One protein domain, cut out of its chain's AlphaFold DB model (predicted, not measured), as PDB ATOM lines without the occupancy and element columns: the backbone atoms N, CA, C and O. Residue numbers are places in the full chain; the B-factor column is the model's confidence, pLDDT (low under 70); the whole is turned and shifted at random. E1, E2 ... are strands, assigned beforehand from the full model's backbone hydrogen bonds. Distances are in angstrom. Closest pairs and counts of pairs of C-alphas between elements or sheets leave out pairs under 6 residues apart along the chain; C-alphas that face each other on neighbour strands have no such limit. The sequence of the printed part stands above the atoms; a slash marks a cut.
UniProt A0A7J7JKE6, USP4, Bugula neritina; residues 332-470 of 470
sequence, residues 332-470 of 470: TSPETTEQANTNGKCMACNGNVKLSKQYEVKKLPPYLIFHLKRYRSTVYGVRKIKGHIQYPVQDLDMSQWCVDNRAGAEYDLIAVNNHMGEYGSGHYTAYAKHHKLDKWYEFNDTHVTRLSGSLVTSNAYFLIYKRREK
ATOM      1  N   THR A 332     197.370 163.678 171.587       90.06
ATOM      2  CA  THR A 332     197.633 162.413 172.296       90.06
ATOM      3  C   THR A 332     196.674 161.277 171.942       90.06
ATOM      4  O   THR A 332     196.903 160.137 172.346       90.06
ATOM      5  N   SER A 333     195.601 161.559 171.203       87.69
ATOM      6  CA  SER A 333     194.662 160.542 170.737       87.69
ATOM      7  C   SER A 333     195.307 159.645 169.670       87.69
ATOM      8  O   SER A 333     196.095 160.136 168.856       87.69
ATOM      9  N   PRO A 334     194.975 158.341 169.628       82.44
ATOM     10  CA  PRO A 334     195.351 157.487 168.509       82.44
ATOM     11  C   PRO A 334     194.762 158.025 167.202       82.44
ATOM     12  O   PRO A 334     193.599 158.432 167.167       82.44
ATOM     13  N   GLU A 335     195.537 157.988 166.120       76.88
ATOM     14  CA  GLU A 335     195.013 158.235 164.776       76.88
ATOM     15  C   GLU A 335     193.860 157.266 164.474       76.88
ATOM     16  O   GLU A 335     193.967 156.055 164.697       76.88
ATOM     17  N   THR A 336     192.752 157.796 163.955       65.12
ATOM     18  CA  THR A 336     191.614 156.967 163.532       65.12
ATOM     19  C   THR A 336     191.976 156.122 162.305       65.12
ATOM     20  O   THR A 336     192.886 156.449 161.545       65.12
ATOM     21  N   THR A 337     191.233 155.041 162.058       55.19
ATOM     22  CA  THR A 337     191.429 154.167 160.883       55.19
ATOM     23  C   THR A 337     191.239 154.899 159.542       55.19
ATOM     24  O   THR A 337     191.803 154.494 158.523       55.19
ATOM     25  N   GLU A 338     190.463 155.984 159.536       53.09
ATOM     26  CA  GLU A 338     190.263 156.873 158.385       53.09
ATOM     27  C   GLU A 338     191.447 157.832 158.185       53.09
ATOM     28  O   GLU A 338     191.854 158.084 157.054       53.09
ATOM     29  N   GLN A 339     192.057 158.306 159.278       52.56
ATOM     30  CA  GLN A 339     193.251 159.162 159.257       52.56
ATOM     31  C   GLN A 339     194.552 158.384 159.017       52.56
ATOM     32  O   GLN A 339     195.540 158.964 158.563       52.56
ATOM     33  N   ALA A 340     194.552 157.078 159.295       58.09
ATOM     34  CA  ALA A 340     195.658 156.167 159.037       58.09
ATOM     35  C   ALA A 340     195.903 156.021 157.523       58.09
ATOM     36  O   ALA A 340     195.370 155.134 156.853       58.09
ATOM     37  N   ASN A 341     196.737 156.906 156.981       53.94
ATOM     38  CA  ASN A 341     197.170 156.901 155.582       53.94
ATOM     39  C   ASN A 341     198.458 156.092 155.353       53.94
ATOM     40  O   ASN A 341     198.920 155.947 154.221       53.94
ATOM     41  N   THR A 342     199.059 155.583 156.430       58.69
ATOM     42  CA  THR A 342     200.305 154.828 156.361       58.69
ATOM     43  C   THR A 342     199.983 153.351 156.193       58.69
ATOM     44  O   THR A 342     199.683 152.639 157.154       58.69
ATOM     45  N   ASN A 343     200.068 152.893 154.946       69.69
ATOM     46  CA  ASN A 343     200.105 151.470 154.644       69.69
ATOM     47  C   ASN A 343     201.437 150.917 155.150       69.69
ATOM     48  O   ASN A 343     202.506 151.288 154.666       69.69
ATOM     49  N   GLY A 344     201.366 150.051 156.152       71.12
ATOM     50  CA  GLY A 344     202.530 149.418 156.747       71.12
ATOM     51  C   GLY A 344     202.428 147.907 156.698       71.12
ATOM     52  O   GLY A 344     201.349 147.331 156.568       71.12
ATOM     53  N   LYS A 345     203.573 147.245 156.822       77.88
ATOM     54  CA  LYS A 345     203.625 145.790 156.907       77.88
ATOM     55  C   LYS A 345     203.546 145.367 158.369       77.88
ATOM     56  O   LYS A 345     204.436 145.687 159.155       77.88
ATOM     57  N   CYS A 346     202.503 144.633 158.741       77.75
ATOM     58  CA  CYS A 346     202.416 144.067 160.083       77.75
ATOM     59  C   CYS A 346     203.315 142.830 160.185       77.75
ATOM     60  O   CYS A 346     203.182 141.884 159.408       77.75
ATOM     61  N   MET A 347     204.225 142.820 161.164       81.94
ATOM     62  CA  MET A 347     205.170 141.713 161.366       81.94
ATOM     63  C   MET A 347     204.488 140.413 161.815       81.94
ATOM     64  O   MET A 347     205.023 139.340 161.561       81.94
ATOM     65  N   ALA A 348     203.311 140.493 162.445       83.56
ATOM     66  CA  ALA A 348     202.577 139.322 162.920       83.56
ATOM     67  C   ALA A 348     201.729 138.656 161.822       83.56
ATOM     68  O   ALA A 348     201.718 137.433 161.725       83.56
ATOM     69  N   CYS A 349     201.038 139.436 160.980       81.19
ATOM     70  CA  CYS A 349     200.190 138.881 159.913       81.19
ATOM     71  C   CYS A 349     200.869 138.835 158.533       81.19
ATOM     72  O   CYS A 349     200.298 138.285 157.597       81.19
ATOM     73  N   ASN A 350     202.072 139.413 158.391       78.62
ATOM     74  CA  ASN A 350     202.844 139.524 157.143       78.62
ATOM     75  C   ASN A 350     202.093 140.216 155.979       78.62
ATOM     76  O   ASN A 350     202.555 140.176 154.838       78.62
ATOM     77  N   GLY A 351     200.963 140.869 156.265       76.12
ATOM     78  CA  GLY A 351     200.125 141.588 155.310       76.12
ATOM     79  C   GLY A 351     200.270 143.107 155.409       76.12
ATOM     80  O   GLY A 351     200.803 143.642 156.388       76.12
ATOM     81  N   ASN A 352     199.772 143.797 154.381       78.88
ATOM     82  CA  ASN A 352     199.630 145.250 154.392       78.88
ATOM     83  C   ASN A 352     198.430 145.624 155.264       78.88
ATOM     84  O   ASN A 352     197.316 145.164 155.022       78.88
ATOM     85  N   VAL A 353     198.668 146.453 156.274       76.38
ATOM     86  CA  VAL A 353     197.648 146.955 157.193       76.38
ATOM     87  C   VAL A 353     197.724 148.474 157.272       76.38
ATOM     88  O   VAL A 353     198.779 149.070 157.040       76.38
ATOM     89  N   LYS A 354     196.612 149.102 157.650       73.25
ATOM     90  CA  LYS A 354     196.622 150.499 158.084       73.25
ATOM     91  C   LYS A 354     197.220 150.570 159.486       73.25
ATOM     92  O   LYS A 354     196.725 149.906 160.395       73.25
ATOM     93  N   LEU A 355     198.290 151.341 159.653       71.75
ATOM     94  CA  LEU A 355     198.899 151.595 160.958       71.75
ATOM     95  C   LEU A 355     198.330 152.884 161.556       71.75
ATOM     96  O   LEU A 355     198.252 153.887 160.852       71.75
ATOM     97  N   SER A 356     197.984 152.867 162.844       74.62
ATOM     98  CA  SER A 356     197.686 154.080 163.611       74.62
ATOM     99  C   SER A 356     198.897 154.507 164.437       74.62
ATOM    100  O   SER A 356     199.645 153.674 164.963       74.62
ATOM    101  N   LYS A 357     199.103 155.819 164.558       80.62
ATOM    102  CA  LYS A 357     200.110 156.417 165.435       80.62
ATOM    103  C   LYS A 357     199.448 157.088 166.636       80.62
ATOM    104  O   LYS A 357     198.369 157.656 166.523       80.62
ATOM    105  N   GLN A 358     200.125 157.060 167.777       86.00
ATOM    106  CA  GLN A 358     199.744 157.801 168.975       86.00
ATOM    107  C   GLN A 358     200.998 158.405 169.613       86.00
ATOM    108  O   GLN A 358     202.081 157.817 169.537       86.00
ATOM    109  N   TYR A 359     200.860 159.575 170.233       86.12
ATOM    110  CA  TYR A 359     201.912 160.196 171.033       86.12
ATOM    111  C   TYR A 359     201.518 160.211 172.509       86.12
ATOM    112  O   TYR A 359     200.370 160.480 172.847       86.12
ATOM    113  N   GLU A 360     202.495 159.998 173.386       85.62
ATOM    114  CA  GLU A 360     202.321 160.075 174.838       85.62
ATOM    115  C   GLU A 360     203.400 160.972 175.449       85.62
ATOM    116  O   GLU A 360     204.566 160.938 175.035       85.62
ATOM    117  N   VAL A 361     203.037 161.765 176.463       87.69
ATOM    118  CA  VAL A 361     204.018 162.550 177.218       87.69
ATOM    119  C   VAL A 361     204.549 161.687 178.352       87.69
ATOM    120  O   VAL A 361     203.921 161.509 179.391       87.69
ATOM    121  N   LYS A 362     205.751 161.144 178.173       87.44
ATOM    122  CA  LYS A 362     206.359 160.291 179.198       87.44
ATOM    123  C   LYS A 362     206.710 161.062 180.476       87.44
ATOM    124  O   LYS A 362     206.427 160.606 181.578       87.44
ATOM    125  N   LYS A 363     207.326 162.240 180.326       87.06
ATOM    126  CA  LYS A 363     207.791 163.082 181.435       87.06
ATOM    127  C   LYS A 363     207.551 164.556 181.141       87.06
ATOM    128  O   LYS A 363     207.807 165.023 180.036       87.06
ATOM    129  N   LEU A 364     207.152 165.286 182.177       90.00
ATOM    130  CA  LEU A 364     206.871 166.714 182.123       90.00
ATOM    131  C   LEU A 364     208.127 167.574 182.407       90.00
ATOM    132  O   LEU A 364     208.728 167.448 183.486       90.00
ATOM    133  N   PRO A 365     208.561 168.436 181.463       90.69
ATOM    134  CA  PRO A 365     209.701 169.339 181.642       90.69
ATOM    135  C   PRO A 365     209.326 170.576 182.483       90.69
ATOM    136  O   PRO A 365     208.156 170.930 182.558       90.69
ATOM    137  N   PRO A 366     210.280 171.310 183.078       91.88
ATOM    138  CA  PRO A 366     209.995 172.576 183.757       91.88
ATOM    139  C   PRO A 366     209.375 173.647 182.849       91.88
ATOM    140  O   PRO A 366     208.660 174.506 183.354       91.88
ATOM    141  N   TYR A 367     209.622 173.592 181.534       93.69
ATOM    142  CA  TYR A 367     209.042 174.515 180.561       93.69
ATOM    143  C   TYR A 367     208.413 173.768 179.387       93.69
ATOM    144  O   TYR A 367     209.059 172.940 178.737       93.69
ATOM    145  N   LEU A 368     207.157 174.095 179.100       95.06
ATOM    146  CA  LEU A 368     206.406 173.578 177.962       95.06
ATOM    147  C   LEU A 368     206.177 174.692 176.950       95.06
ATOM    148  O   LEU A 368     205.798 175.803 177.313       95.06
ATOM    149  N   ILE A 369     206.394 174.380 175.677       96.75
ATOM    150  CA  ILE A 369     206.076 175.275 174.570       96.75
ATOM    151  C   ILE A 369     204.990 174.601 173.740       96.75
ATOM    152  O   ILE A 369     205.242 173.585 173.092       96.75
ATOM    153  N   PHE A 370     203.789 175.164 173.745       97.88
ATOM    154  CA  PHE A 370     202.699 174.702 172.893       97.88
ATOM    155  C   PHE A 370     202.662 175.552 171.636       97.88
ATOM    156  O   PHE A 370     202.299 176.723 171.685       97.88
ATOM    157  N   HIS A 371     203.034 174.965 170.508       97.62
ATOM    158  CA  HIS A 371     202.829 175.570 169.201       97.62
ATOM    159  C   HIS A 371     201.464 175.140 168.665       97.62
ATOM    160  O   HIS A 371     201.166 173.950 168.608       97.62
ATOM    161  N   LEU A 372     200.633 176.100 168.266       96.50
ATOM    162  CA  LEU A 372     199.320 175.842 167.686       96.50
ATOM    163  C   LEU A 372     199.469 175.777 166.164       96.50
ATOM    164  O   LEU A 372     199.781 176.792 165.541       96.50
ATOM    165  N   LYS A 373     199.229 174.607 165.553       93.12
ATOM    166  CA  LYS A 373     199.350 174.397 164.097       93.12
ATOM    167  C   LYS A 373     198.262 175.154 163.328       93.12
ATOM    168  O   LYS A 373     197.291 174.571 162.852       93.12
ATOM    169  N   ARG A 374     198.424 176.473 163.212       90.50
ATOM    170  CA  ARG A 374     197.449 177.369 162.581       90.50
ATOM    171  C   ARG A 374     197.509 177.371 161.064       90.50
ATOM    172  O   ARG A 374     196.584 177.890 160.462       90.50
ATOM    173  N   TYR A 375     198.544 176.824 160.438       86.31
ATOM    174  CA  TYR A 375     198.653 176.797 158.983       86.31
ATOM    175  C   TYR A 375     198.340 175.417 158.431       86.31
ATOM    176  O   TYR A 375     198.881 174.410 158.890       86.31
ATOM    177  N   ARG A 376     197.478 175.384 157.417       75.12
ATOM    178  CA  ARG A 376     197.103 174.165 156.704       75.12
ATOM    179  C   ARG A 376     197.375 174.340 155.224       75.12
ATOM    180  O   ARG A 376     196.898 175.299 154.624       75.12
ATOM    181  N   SER A 377     198.071 173.371 154.639       65.88
ATOM    182  CA  SER A 377     198.128 173.244 153.187       65.88
ATOM    183  C   SER A 377     196.777 172.758 152.670       65.88
ATOM    184  O   SER A 377     196.256 171.734 153.118       65.88
ATOM    185  N   THR A 378     196.194 173.526 151.763       58.81
ATOM    186  CA  THR A 378     195.010 173.156 150.989       58.81
ATOM    187  C   THR A 378     195.407 173.083 149.518       58.81
ATOM    188  O   THR A 378     196.473 173.567 149.135       58.81
ATOM    189  N   VAL A 379     194.539 172.532 148.671       46.94
ATOM    190  CA  VAL A 379     194.759 172.528 147.213       46.94
ATOM    191  C   VAL A 379     194.896 173.940 146.614       46.94
ATOM    192  O   VAL A 379     195.452 174.088 145.535       46.94
ATOM    193  N   TYR A 380     194.467 174.982 147.336       45.84
ATOM    194  CA  TYR A 380     194.577 176.394 146.940       45.84
ATOM    195  C   TYR A 380     195.694 177.154 147.657       45.84
ATOM    196  O   TYR A 380     195.675 178.381 147.735       45.84
ATOM    197  N   GLY A 381     196.653 176.432 148.232       58.41
ATOM    198  CA  GLY A 381     197.729 177.009 149.025       58.41
ATOM    199  C   GLY A 381     197.439 176.973 150.520       58.41
ATOM    200  O   GLY A 381     196.567 176.248 151.006       58.41
ATOM    201  N   VAL A 382     198.231 177.717 151.281       71.00
ATOM    202  CA  VAL A 382     198.238 177.608 152.739       71.00
ATOM    203  C   VAL A 382     197.249 178.593 153.355       71.00
ATOM    204  O   VAL A 382     197.328 179.795 153.111       71.00
ATOM    205  N   ARG A 383     196.327 178.093 154.183       75.25
ATOM    206  CA  ARG A 383     195.336 178.905 154.907       75.25
ATOM    207  C   ARG A 383     195.602 178.915 156.406       75.25
ATOM    208  O   ARG A 383     196.078 177.923 156.963       75.25
ATOM    209  N   LYS A 384     195.258 180.031 157.055       81.94
ATOM    210  CA  LYS A 384     195.377 180.208 158.504       81.94
ATOM    211  C   LYS A 384     194.064 179.902 159.232       81.94
ATOM    212  O   LYS A 384     193.017 180.457 158.908       81.94
ATOM    213  N   ILE A 385     194.141 179.093 160.284       84.38
ATOM    214  CA  ILE A 385     193.063 178.805 161.231       84.38
ATOM    215  C   ILE A 385     192.961 179.972 162.220       84.38
ATOM    216  O   ILE A 385     193.826 180.170 163.083       84.38
ATOM    217  N   LYS A 386     191.885 180.751 162.087       81.19
ATOM    218  CA  LYS A 386     191.606 181.957 162.890       81.19
ATOM    219  C   LYS A 386     190.810 181.677 164.171       81.19
ATOM    220  O   LYS A 386     190.512 182.613 164.905       81.19
ATOM    221  N   GLY A 387     190.464 180.413 164.432       78.12
ATOM    222  CA  GLY A 387     189.678 180.004 165.597       78.12
ATOM    223  C   GLY A 387     190.271 180.506 166.916       78.12
ATOM    224  O   GLY A 387     191.494 180.468 167.117       78.12
ATOM    225  N   HIS A 388     189.392 180.988 167.798       87.75
ATOM    226  CA  HIS A 388     189.746 181.387 169.153       87.75
ATOM    227  C   HIS A 388     189.964 180.128 169.997       87.75
ATOM    228  O   HIS A 388     189.067 179.301 170.108       87.75
ATOM    229  N   ILE A 389     191.160 179.983 170.565       92.44
ATOM    230  CA  ILE A 389     191.511 178.865 171.441       92.44
ATOM    231  C   ILE A 389     191.643 179.447 172.839       92.44
ATOM    232  O   ILE A 389     192.503 180.295 173.068       92.44
ATOM    233  N   GLN A 390     190.777 179.014 173.749       95.50
ATOM    234  CA  GLN A 390     190.902 179.338 175.164       95.50
ATOM    235  C   GLN A 390     192.107 178.593 175.741       95.50
ATOM    236  O   GLN A 390     192.296 177.411 175.459       95.50
ATOM    237  N   TYR A 391     192.925 179.271 176.538       97.50
ATOM    238  CA  TYR A 391     194.045 178.644 177.234       97.50
ATOM    239  C   TYR A 391     194.187 179.210 178.652       97.50
ATOM    240  O   TYR A 391     194.048 180.423 178.839       97.50
ATOM    241  N   PRO A 392     194.457 178.357 179.653       97.25
ATOM    242  CA  PRO A 392     194.579 178.782 181.043       97.25
ATOM    243  C   PRO A 392     195.823 179.652 181.264       97.25
ATOM    244  O   PRO A 392     196.947 179.240 181.021       97.25
ATOM    245  N   VAL A 393     195.656 180.872 181.777       97.06
ATOM    246  CA  VAL A 393     196.812 181.720 182.139       97.06
ATOM    247  C   VAL A 393     197.557 181.153 183.355       97.06
ATOM    248  O   VAL A 393     198.767 181.336 183.486       97.06
ATOM    249  N   GLN A 394     196.836 180.471 184.238       95.69
ATOM    250  CA  GLN A 394     197.337 179.847 185.456       95.69
ATOM    251  C   GLN A 394     196.697 178.470 185.623       95.69
ATOM    252  O   GLN A 394     195.624 178.237 185.068       95.69
ATOM    253  N   ASP A 395     197.335 177.598 186.405       94.25
ATOM    254  CA  ASP A 395     196.762 176.309 186.821       94.25
ATOM    255  C   ASP A 395     196.488 175.325 185.663       94.25
ATOM    256  O   ASP A 395     195.576 174.503 185.740       94.25
ATOM    257  N   LEU A 396     197.284 175.362 184.584       96.31
ATOM    258  CA  LEU A 396     197.217 174.329 183.545       96.31
ATOM    259  C   LEU A 396     197.672 172.988 184.130       96.31
ATOM    260  O   LEU A 396     198.865 172.815 184.390       96.31
ATOM    261  N   ASP A 397     196.755 172.032 184.284       94.88
ATOM    262  CA  ASP A 397     197.077 170.687 184.764       94.88
ATOM    263  C   ASP A 397     197.351 169.706 183.611       94.88
ATOM    264  O   ASP A 397     196.459 169.288 182.869       94.88
ATOM    265  N   MET A 398     198.612 169.289 183.497       94.38
ATOM    266  CA  MET A 398     199.087 168.312 182.517       94.38
ATOM    267  C   MET A 398     199.056 166.861 183.027       94.38
ATOM    268  O   MET A 398     199.527 165.958 182.329       94.38
ATOM    269  N   SER A 399     198.546 166.611 184.239       91.69
ATOM    270  CA  SER A 399     198.620 165.306 184.908       91.69
ATOM    271  C   SER A 399     197.958 164.184 184.107       91.69
ATOM    272  O   SER A 399     198.454 163.056 184.102       91.69
ATOM    273  N   GLN A 400     196.879 164.502 183.391       90.81
ATOM    274  CA  GLN A 400     196.098 163.548 182.602       90.81
ATOM    275  C   GLN A 400     196.831 163.031 181.353       90.81
ATOM    276  O   GLN A 400     196.568 161.914 180.916       90.81
ATOM    277  N   TRP A 401     197.784 163.798 180.810       91.12
ATOM    278  CA  TRP A 401     198.532 163.427 179.602       91.12
ATOM    279  C   TRP A 401     199.956 162.935 179.898       91.12
ATOM    280  O   TRP A 401     200.697 162.646 178.960       91.12
ATOM    281  N   CYS A 402     200.348 162.832 181.176       89.50
ATOM    282  CA  CYS A 402     201.674 162.390 181.614       89.50
ATOM    283  C   CYS A 402     201.669 160.952 182.159       89.50
ATOM    284  O   CYS A 402     200.889 160.630 183.059       89.50
ATOM    285  N   VAL A 403     202.590 160.111 181.674       84.69
ATOM    286  CA  VAL A 403     202.688 158.690 182.064       84.69
ATOM    287  C   VAL A 403     203.422 158.488 183.398       84.69
ATOM    288  O   VAL A 403     202.875 157.867 184.307       84.69
ATOM    289  N   ASP A 404     204.649 159.007 183.545       78.38
ATOM    290  CA  ASP A 404     205.551 158.569 184.627       78.38
ATOM    291  C   ASP A 404     205.379 159.338 185.955       78.38
ATOM    292  O   ASP A 404     205.734 158.818 187.014       78.38
ATOM    293  N   ASN A 405     204.896 160.590 185.947       64.00
ATOM    294  CA  ASN A 405     204.773 161.386 187.178       64.00
ATOM    295  C   ASN A 405     203.708 162.492 187.083       64.00
ATOM    296  O   ASN A 405     203.871 163.455 186.332       64.00
ATOM    297  N   ARG A 406     202.657 162.378 187.904       69.81
ATOM    298  CA  ARG A 406     201.570 163.369 188.011       69.81
ATOM    299  C   ARG A 406     201.852 164.481 189.028       69.81
ATOM    300  O   ARG A 406     201.161 165.494 189.036       69.81
ATOM    301  N   ALA A 407     202.851 164.320 189.900       71.62
ATOM    302  CA  ALA A 407     203.195 165.345 190.879       71.62
ATOM    303  C   ALA A 407     203.925 166.520 190.204       71.62
ATOM    304  O   ALA A 407     204.934 166.325 189.528       71.62
ATOM    305  N   GLY A 408     203.434 167.745 190.428       80.12
ATOM    306  CA  GLY A 408     203.998 168.952 189.815       80.12
ATOM    307  C   GLY A 408     203.629 169.095 188.339       80.12
ATOM    308  O   GLY A 408     204.441 169.562 187.555       80.12
ATOM    309  N   ALA A 409     202.436 168.657 187.940       90.75
ATOM    310  CA  ALA A 409     201.955 168.792 186.568       90.75
ATOM    311  C   ALA A 409     201.240 170.127 186.290       90.75
ATOM    312  O   ALA A 409     200.693 170.299 185.208       90.75
ATOM    313  N   GLU A 410     201.266 171.056 187.247       95.00
ATOM    314  CA  GLU A 410     200.659 172.381 187.137       95.00
ATOM    315  C   GLU A 410     201.623 173.377 186.491       95.00
ATOM    316  O   GLU A 410     202.802 173.454 186.861       95.00
ATOM    317  N   TYR A 411     201.114 174.167 185.552       96.69
ATOM    318  CA  TYR A 411     201.878 175.173 184.833       96.69
ATOM    319  C   TYR A 411     201.157 176.520 184.779       96.69
ATOM    320  O   TYR A 411     199.940 176.586 184.646       96.69
ATOM    321  N   ASP A 412     201.943 177.594 184.773       97.44
ATOM    322  CA  ASP A 412     201.469 178.951 184.516       97.44
ATOM    323  C   ASP A 412     202.054 179.487 183.214       97.44
ATOM    324  O   ASP A 412     203.219 179.247 182.875       97.44
ATOM    325  N   LEU A 413     201.244 180.246 182.486       98.25
ATOM    326  CA  LEU A 413     201.653 180.918 181.265       98.25
ATOM    327  C   LEU A 413     202.672 182.018 181.596       98.25
ATOM    328  O   LEU A 413     202.472 182.816 182.512       98.25
ATOM    329  N   ILE A 414     203.755 182.093 180.823       98.00
ATOM    330  CA  ILE A 414     204.785 183.137 180.968       98.00
ATOM    331  C   ILE A 414     205.018 183.940 179.690       98.00
ATOM    332  O   ILE A 414     205.486 185.077 179.768       98.00
ATOM    333  N   ALA A 415     204.664 183.388 178.527       98.44
ATOM    334  CA  ALA A 415     204.717 184.117 177.270       98.44
ATOM    335  C   ALA A 415     203.699 183.611 176.242       98.44
ATOM    336  O   ALA A 415     203.385 182.423 176.186       98.44
ATOM    337  N   VAL A 416     203.243 184.523 175.388       98.62
ATOM    338  CA  VAL A 416     202.396 184.281 174.221       98.62
ATOM    339  C   VAL A 416     203.063 184.940 173.026       98.62
ATOM    340  O   VAL A 416     203.293 186.147 173.022       98.62
ATOM    341  N   ASN A 417     203.350 184.164 171.993       98.50
ATOM    342  CA  ASN A 417     203.724 184.697 170.695       98.50
ATOM    343  C   ASN A 417     202.467 184.860 169.855       98.50
ATOM    344  O   ASN A 417     201.737 183.891 169.679       98.50
ATOM    345  N   ASN A 418     202.214 186.056 169.342       97.88
ATOM    346  CA  ASN A 418     201.023 186.365 168.566       97.88
ATOM    347  C   ASN A 418     201.377 186.529 167.093       97.88
ATOM    348  O   ASN A 418     202.373 187.175 166.777       97.88
ATOM    349  N   HIS A 419     200.516 186.041 166.201       97.19
ATOM    350  CA  HIS A 419     200.603 186.292 164.768       97.19
ATOM    351  C   HIS A 419     199.308 186.895 164.218       97.19
ATOM    352  O   HIS A 419     198.231 186.308 164.352       97.19
ATOM    353  N   MET A 420     199.422 188.017 163.517       94.69
ATOM    354  CA  MET A 420     198.345 188.702 162.800       94.69
ATOM    355  C   MET A 420     198.640 188.653 161.300       94.69
ATOM    356  O   MET A 420     199.791 188.778 160.917       94.69
ATOM    357  N   GLY A 421     197.629 188.470 160.449       89.50
ATOM    358  CA  GLY A 421     197.823 188.272 159.003       89.50
ATOM    359  C   GLY A 421     197.712 186.810 158.562       89.50
ATOM    360  O   GLY A 421     197.247 185.964 159.335       89.50
ATOM    361  N   GLU A 422     198.110 186.543 157.322       84.31
ATOM    362  CA  GLU A 422     197.940 185.283 156.587       84.31
ATOM    363  C   GLU A 422     199.269 184.515 156.438       84.31
ATOM    364  O   GLU A 422     200.293 184.868 157.021       84.31
ATOM    365  N   TYR A 423     199.266 183.412 155.690       79.56
ATOM    366  CA  TYR A 423     200.502 182.694 155.379       79.56
ATOM    367  C   TYR A 423     201.434 183.542 154.500       79.56
ATOM    368  O   TYR A 423     200.996 184.138 153.519       79.56
ATOM    369  N   GLY A 424     202.722 183.589 154.845       79.94
ATOM    370  CA  GLY A 424     203.743 184.337 154.099       79.94
ATOM    371  C   GLY A 424     203.681 185.864 154.246       79.94
ATOM    372  O   GLY A 424     204.576 186.546 153.755       79.94
ATOM    373  N   SER A 425     202.662 186.408 154.921       84.81
ATOM    374  CA  SER A 425     202.530 187.841 155.186       84.81
ATOM    375  C   SER A 425     201.709 188.107 156.444       84.81
ATOM    376  O   SER A 425     200.564 187.680 156.570       84.81
ATOM    377  N   GLY A 426     202.274 188.872 157.358       92.50
ATOM    378  CA  GLY A 426     201.669 189.205 158.626       92.50
ATOM    379  C   GLY A 426     202.605 190.007 159.511       92.50
ATOM    380  O   GLY A 426     203.546 190.655 159.052       92.50
ATOM    381  N   HIS A 427     202.308 189.970 160.800       96.94
ATOM    382  CA  HIS A 427     203.047 190.653 161.843       96.94
ATOM    383  C   HIS A 427     203.078 189.785 163.091       96.94
ATOM    384  O   HIS A 427     202.102 189.091 163.381       96.94
ATOM    385  N   TYR A 428     204.180 189.827 163.836       98.00
ATOM    386  CA  TYR A 428     204.293 189.102 165.096       98.00
ATOM    387  C   TYR A 428     204.507 190.054 166.269       98.00
ATOM    388  O   TYR A 428     205.390 190.904 166.224       98.00
ATOM    389  N   THR A 429     203.786 189.822 167.365       98.31
ATOM    390  CA  THR A 429     204.014 190.490 168.658       98.31
ATOM    391  C   THR A 429     204.208 189.448 169.755       98.31
ATOM    392  O   THR A 429     203.998 188.253 169.532       98.31
ATOM    393  N   ALA A 430     204.659 189.863 170.935       98.56
ATOM    394  CA  ALA A 430     204.788 188.971 172.082       98.56
ATOM    395  C   ALA A 430     204.142 189.570 173.325       98.56
ATOM    396  O   ALA A 430     204.371 190.733 173.638       98.56
ATOM    397  N   TYR A 431     203.390 188.762 174.061       98.50
ATOM    398  CA  TYR A 431     203.058 189.043 175.452       98.50
ATOM    399  C   TYR A 431     204.020 188.250 176.312       98.50
ATOM    400  O   TYR A 431     204.102 187.035 176.164       98.50
ATOM    401  N   ALA A 432     204.761 188.905 177.192       98.00
ATOM    402  CA  ALA A 432     205.708 188.215 178.056       98.00
ATOM    403  C   ALA A 432     205.657 188.768 179.478       98.00
ATOM    404  O   ALA A 432     205.514 189.977 179.702       98.00
ATOM    405  N   LYS A 433     205.758 187.859 180.448       96.62
ATOM    406  CA  LYS A 433     205.789 188.185 181.867       96.62
ATOM    407  C   LYS A 433     207.215 188.543 182.272       96.62
ATOM    408  O   LYS A 433     208.136 187.738 182.157       96.62
ATOM    409  N   HIS A 434     207.404 189.752 182.784       93.81
ATOM    410  CA  HIS A 434     208.691 190.190 183.300       93.81
ATOM    411  C   HIS A 434     208.945 189.557 184.673       93.81
ATOM    412  O   HIS A 434     208.394 190.001 185.682       93.81
ATOM    413  N   HIS A 435     209.804 188.538 184.726       87.75
ATOM    414  CA  HIS A 435     209.959 187.681 185.907       87.75
ATOM    415  C   HIS A 435     210.385 188.409 187.196       87.75
ATOM    416  O   HIS A 435     210.037 187.952 188.278       87.75
ATOM    417  N   LYS A 436     211.092 189.551 187.119       89.00
ATOM    418  CA  LYS A 436     211.459 190.339 188.320       89.00
ATOM    419  C   LYS A 436     210.355 191.281 188.812       89.00
ATOM    420  O   LYS A 436     210.358 191.666 189.972       89.00
ATOM    421  N   LEU A 437     209.460 191.708 187.917       91.62
ATOM    422  CA  LEU A 437     208.423 192.710 188.216       91.62
ATOM    423  C   LEU A 437     207.046 192.074 188.405       91.62
ATOM    424  O   LEU A 437     206.114 192.767 188.803       91.62
ATOM    425  N   ASP A 438     206.925 190.794 188.053       91.06
ATOM    426  CA  ASP A 438     205.690 190.018 188.033       91.06
ATOM    427  C   ASP A 438     204.557 190.692 187.233       91.06
ATOM    428  O   ASP A 438     203.378 190.618 187.567       91.06
ATOM    429  N   LYS A 439     204.921 191.386 186.147       95.75
ATOM    430  CA  LYS A 439     204.003 192.164 185.298       95.75
ATOM    431  C   LYS A 439     204.101 191.739 183.840       95.75
ATOM    432  O   LYS A 439     205.175 191.374 183.368       95.75
ATOM    433  N   TRP A 440     202.979 191.822 183.134       97.94
ATOM    434  CA  TRP A 440     202.881 191.514 181.711       97.94
ATOM    435  C   TRP A 440     203.095 192.747 180.843       97.94
ATOM    436  O   TRP A 440     202.615 193.841 181.157       97.94
ATOM    437  N   TYR A 441     203.787 192.537 179.731       97.62
ATOM    438  CA  TYR A 441     204.057 193.555 178.729       97.62
ATOM    439  C   TYR A 441     203.780 193.000 177.335       97.62
ATOM    440  O   TYR A 441     204.008 191.816 177.078       97.62
ATOM    441  N   GLU A 442     203.288 193.863 176.453       98.00
ATOM    442  CA  GLU A 442     203.261 193.634 175.017       98.00
ATOM    443  C   GLU A 442     204.530 194.211 174.395       98.00
ATOM    444  O   GLU A 442     204.880 195.368 174.616       98.00
ATOM    445  N   PHE A 443     205.203 193.385 173.603       97.56
ATOM    446  CA  PHE A 443     206.378 193.730 172.823       97.56
ATOM    447  C   PHE A 443     205.997 193.707 171.346       97.56
ATOM    448  O   PHE A 443     205.759 192.641 170.762       97.56
ATOM    449  N   ASN A 444     205.944 194.893 170.751       97.12
ATOM    450  CA  ASN A 444     205.671 195.119 169.343       97.12
ATOM    451  C   ASN A 444     206.859 195.874 168.727       97.12
ATOM    452  O   ASN A 444     206.889 197.104 168.672       97.12
ATOM    453  N   ASP A 445     207.874 195.102 168.338       96.19
ATOM    454  CA  ASP A 445     209.180 195.591 167.891       96.19
ATOM    455  C   ASP A 445     209.803 196.595 168.871       96.19
ATOM    456  O   ASP A 445     210.193 196.212 169.974       96.19
ATOM    457  N   THR A 446     209.916 197.865 168.484       94.94
ATOM    458  CA  THR A 446     210.502 198.932 169.310       94.94
ATOM    459  C   THR A 446     209.536 199.496 170.352       94.94
ATOM    460  O   THR A 446     209.948 200.293 171.192       94.94
ATOM    461  N   HIS A 447     208.263 199.095 170.320       94.81
ATOM    462  CA  HIS A 447     207.238 199.579 171.232       94.81
ATOM    463  C   HIS A 447     206.941 198.523 172.292       94.81
ATOM    464  O   HIS A 447     206.501 197.413 171.985       94.81
ATOM    465  N   VAL A 448     207.157 198.893 173.553       95.44
ATOM    466  CA  VAL A 448     206.841 198.057 174.711       95.44
ATOM    467  C   VAL A 448     205.793 198.761 175.553       95.44
ATOM    468  O   VAL A 448     205.991 199.894 175.992       95.44
ATOM    469  N   THR A 449     204.673 198.094 175.793       95.81
ATOM    470  CA  THR A 449     203.558 198.642 176.569       95.81
ATOM    471  C   THR A 449     203.190 197.686 177.693       95.81
ATOM    472  O   THR A 449     203.281 196.465 177.569       95.81
ATOM    473  N   ARG A 450     202.792 198.230 178.845       96.56
ATOM    474  CA  ARG A 450     202.273 197.400 179.933       96.56
ATOM    475  C   ARG A 450     200.911 196.852 179.522       96.56
ATOM    476  O   ARG A 450     200.009 197.625 179.204       96.56
ATOM    477  N   LEU A 451     200.753 195.535 179.583       94.19
ATOM    478  CA  LEU A 451     199.522 194.876 179.171       94.19
ATOM    479  C   LEU A 451     198.479 194.968 180.295       94.19
ATOM    480  O   LEU A 451     198.753 194.609 181.442       94.19
ATOM    481  N   SER A 452     197.297 195.487 179.963       87.62
ATOM    482  CA  SER A 452     196.149 195.639 180.875       87.62
ATOM    483  C   SER A 452     194.911 194.844 180.442       87.62
ATOM    484  O   SER A 452     193.975 194.709 181.226       87.62
ATOM    485  N   GLY A 453     194.905 194.324 179.211       89.44
ATOM    486  CA  GLY A 453     193.816 193.526 178.651       89.44
ATOM    487  C   GLY A 453     193.948 192.023 178.911       89.44
ATOM    488  O   GLY A 453     194.771 191.570 179.705       89.44
ATOM    489  N   SER A 454     193.128 191.244 178.204       93.44
ATOM    490  CA  SER A 454     193.202 189.780 178.224       93.44
ATOM    491  C   SER A 454     194.536 189.284 177.660       93.44
ATOM    492  O   SER A 454     194.977 189.724 176.600       93.44
ATOM    493  N   LEU A 455     195.145 188.316 178.346       96.06
ATOM    494  CA  LEU A 455     196.289 187.553 177.835       96.06
ATOM    495  C   LEU A 455     195.865 186.458 176.853       96.06
ATOM    496  O   LEU A 455     196.691 185.968 176.081       96.06
ATOM    497  N   VAL A 456     194.587 186.073 176.895       96.50
ATOM    498  CA  VAL A 456     193.982 185.129 175.958       96.50
ATOM    499  C   VAL A 456     193.576 185.880 174.697       96.50
ATOM    500  O   VAL A 456     192.792 186.829 174.767       96.50
ATOM    501  N   THR A 457     194.139 185.481 173.558       94.00
ATOM    502  CA  THR A 457     193.939 186.131 172.258       94.00
ATOM    503  C   THR A 457     193.828 185.110 171.128       94.00
ATOM    504  O   THR A 457     194.543 184.106 171.093       94.00
ATOM    505  N   SER A 458     192.974 185.393 170.138       91.31
ATOM    506  CA  SER A 458     192.839 184.583 168.917       91.31
ATOM    507  C   SER A 458     194.114 184.549 168.071       91.31
ATOM    508  O   SER A 458     194.270 183.665 167.231       91.31
ATOM    509  N   ASN A 459     195.027 185.501 168.283       94.94
ATOM    510  CA  ASN A 459     196.280 185.599 167.541       94.94
ATOM    511  C   ASN A 459     197.397 184.729 168.128       94.94
ATOM    512  O   ASN A 459     198.447 184.625 167.497       94.94
ATOM    513  N   ALA A 460     197.188 184.093 169.286       97.44
ATOM    514  CA  ALA A 460     198.189 183.246 169.923       97.44
ATOM    515  C   ALA A 460     198.662 182.143 168.971       97.44
ATOM    516  O   ALA A 460     197.863 181.331 168.507       97.44
ATOM    517  N   TYR A 461     199.953 182.121 168.672       97.38
ATOM    518  CA  TYR A 461     200.616 181.218 167.740       97.38
ATOM    519  C   TYR A 461     201.421 180.140 168.469       97.38
ATOM    520  O   TYR A 461     201.289 178.953 168.170       97.38
ATOM    521  N   PHE A 462     202.184 180.534 169.488       98.06
ATOM    522  CA  PHE A 462     202.711 179.594 170.470       98.06
ATOM    523  C   PHE A 462     202.658 180.171 171.884       98.06
ATOM    524  O   PHE A 462     202.679 181.386 172.081       98.06
ATOM    525  N   LEU A 463     202.598 179.279 172.866       98.56
ATOM    526  CA  LEU A 463     202.484 179.574 174.290       98.56
ATOM    527  C   LEU A 463     203.685 178.978 175.021       98.56
ATOM    528  O   LEU A 463     204.047 177.836 174.746       98.56
ATOM    529  N   ILE A 464     204.276 179.715 175.959       98.19
ATOM    530  CA  ILE A 464     205.313 179.197 176.858       98.19
ATOM    531  C   ILE A 464     204.751 179.138 178.273       98.19
ATOM    532  O   ILE A 464     204.317 180.152 178.820       98.19
ATOM    533  N   TYR A 465     204.813 177.951 178.863       97.81
ATOM    534  CA  TYR A 465     204.362 177.642 180.210       97.81
ATOM    535  C   TYR A 465     205.543 177.255 181.099       97.81
ATOM    536  O   TYR A 465     206.411 176.483 180.685       97.81
ATOM    537  N   LYS A 466     205.557 177.762 182.334       95.94
ATOM    538  CA  LYS A 466     206.493 177.375 183.396       95.94
ATOM    539  C   LYS A 466     205.767 176.479 184.393       95.94
ATOM    540  O   LYS A 466     204.695 176.830 184.871       95.94
ATOM    541  N   ARG A 467     206.381 175.353 184.750       94.06
ATOM    542  CA  ARG A 467     205.906 174.472 185.817       94.06
ATOM    543  C   ARG A 467     205.927 175.201 187.157       94.06
ATOM    544  O   ARG A 467     206.936 175.831 187.490       94.06
ATOM    545  N   ARG A 468     204.864 175.065 187.945       90.94
ATOM    546  CA  ARG A 468     204.840 175.564 189.319       90.94
ATOM    547  C   ARG A 468     205.836 174.807 190.184       90.94
ATOM    548  O   ARG A 468     205.944 173.580 190.137       90.94
ATOM    549  N   GLU A 469     206.588 175.565 190.964       80.12
ATOM    550  CA  GLU A 469     207.403 175.024 192.045       80.12
ATOM    551  C   GLU A 469     206.484 174.898 193.266       80.12
ATOM    552  O   GLU A 469     205.740 175.831 193.564       80.12
ATOM    553  N   LYS A 470     206.465 173.714 193.888       59.72
ATOM    554  CA  LYS A 470     205.683 173.452 195.102       59.72
ATOM    555  C   LYS A 470     206.368 174.004 196.339       59.72
ATOM    556  O   LYS A 470     207.618 173.930 196.374       59.72
TER     557      LYS A 470
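This is residues 332 to 470 of the 470 residues of the protein "USP4" of Bugula neritina (UniProt A0A7J7JKE6). The model is one large, twisted antiparallel sheet of six strands, E3 E10 E6 E7 E8 E9 in order across it, with two small two-strand hairpins besides: E4 and E5 carry on beyond the end of E3, with E5 coming near the end of E6 at Lys 384 and Glu 422, while E1 and E2 make a small head far off, joined to E3 by a long arm of chain. Residues 388 to 393 and 451 to 459, in the links E5 to E6 and E9 to E10, pass over one face of the large sheet. The printed part has 139 residues with no named helix and ten named strands, E1 to E10 in order along the chain; the class is all strand, though under half of the residues, 63, are in named elements. The whole is loose, with a radius of gyration of the C-alphas of 19.4 A, and flat, spanning 62 by 46 by 20 A, the small head lying at one end of the longest span.

Begin at the longest strand, E6, residues 410 to 422, which bends by 58 degrees at residue 414. On one side of it is E7, residues 425 to 434, antiparallel at 157 degrees; look for N 416 and O 431, 2.8 A apart, within hydrogen-bond range. On the other side of E6 is E10, residues 460 to 467, antiparallel at 167 degrees, with N 464 and O 415 at 2.9 A. Next to E10 is the edge strand E3, residues 367 to 372, where N 370 and O 463 are 2.9 A apart. Beyond E7 come E8, residues 439 to 444, with N 432 and O 441 at 3.0 A, and then the other edge strand, E9, residues 447 to 450, with N 442 and O 449 at 2.8 A. E6, E7, E8 and E9 form a meander, each strand the antiparallel neighbour of the one before, and each step is a hairpin. From edge to edge the strands' lines turn by 66 degrees. E3 runs on into E4, residues 375 to 378, across a break of 2 residues, at 32 degrees. E4 forms a hairpin with E5, residues 381 to 384; N 376 and O 383 are 2.9 A apart. The closest C-alphas of E5 and E6 are those of Lys 384 and Glu 422, 6.0 A apart. The hairpin of E1, residues 342 to 345, and E2, residues 352 to 355, shows N 353 and O 344 at 2.8 A; E1 and E2 are each apart from E3 and from E10.

Find C-alpha 342 at (200.305, 154.828, 156.361), where E1 begins; E1 and E2 measure 9.6 A and 9.2 A. Find C-alpha 410 at (200.659, 172.381, 187.137); from there E6 runs 33.3 A to C-alpha 422, and E7 returns over 28.9 A. E3 measures 16.2 A, E8 16.3 A and E10 19.7 A, while E4 has 9.5 A and E5 and E9 have 10.3 A each. E10 ends at C-alpha 467, (205.906, 174.472, 185.817).

The two C-alphas farthest apart are those of Asn 350 and Thr 449, 62.2 A. The printed part runs from 332 to 470, the chain's last residue, and has no cut. Two links are long: E2 to E3, with 11 residues, and E5 to E6, with 25. In the latter, look at residues 396 to 397, which pair antiparallel with residues 410 to 411 of E6. The mean pLDDT of the printed part is 86.5; it is under 70 at residues 336 to 343, 377 to 381, 405 to 406 and 470.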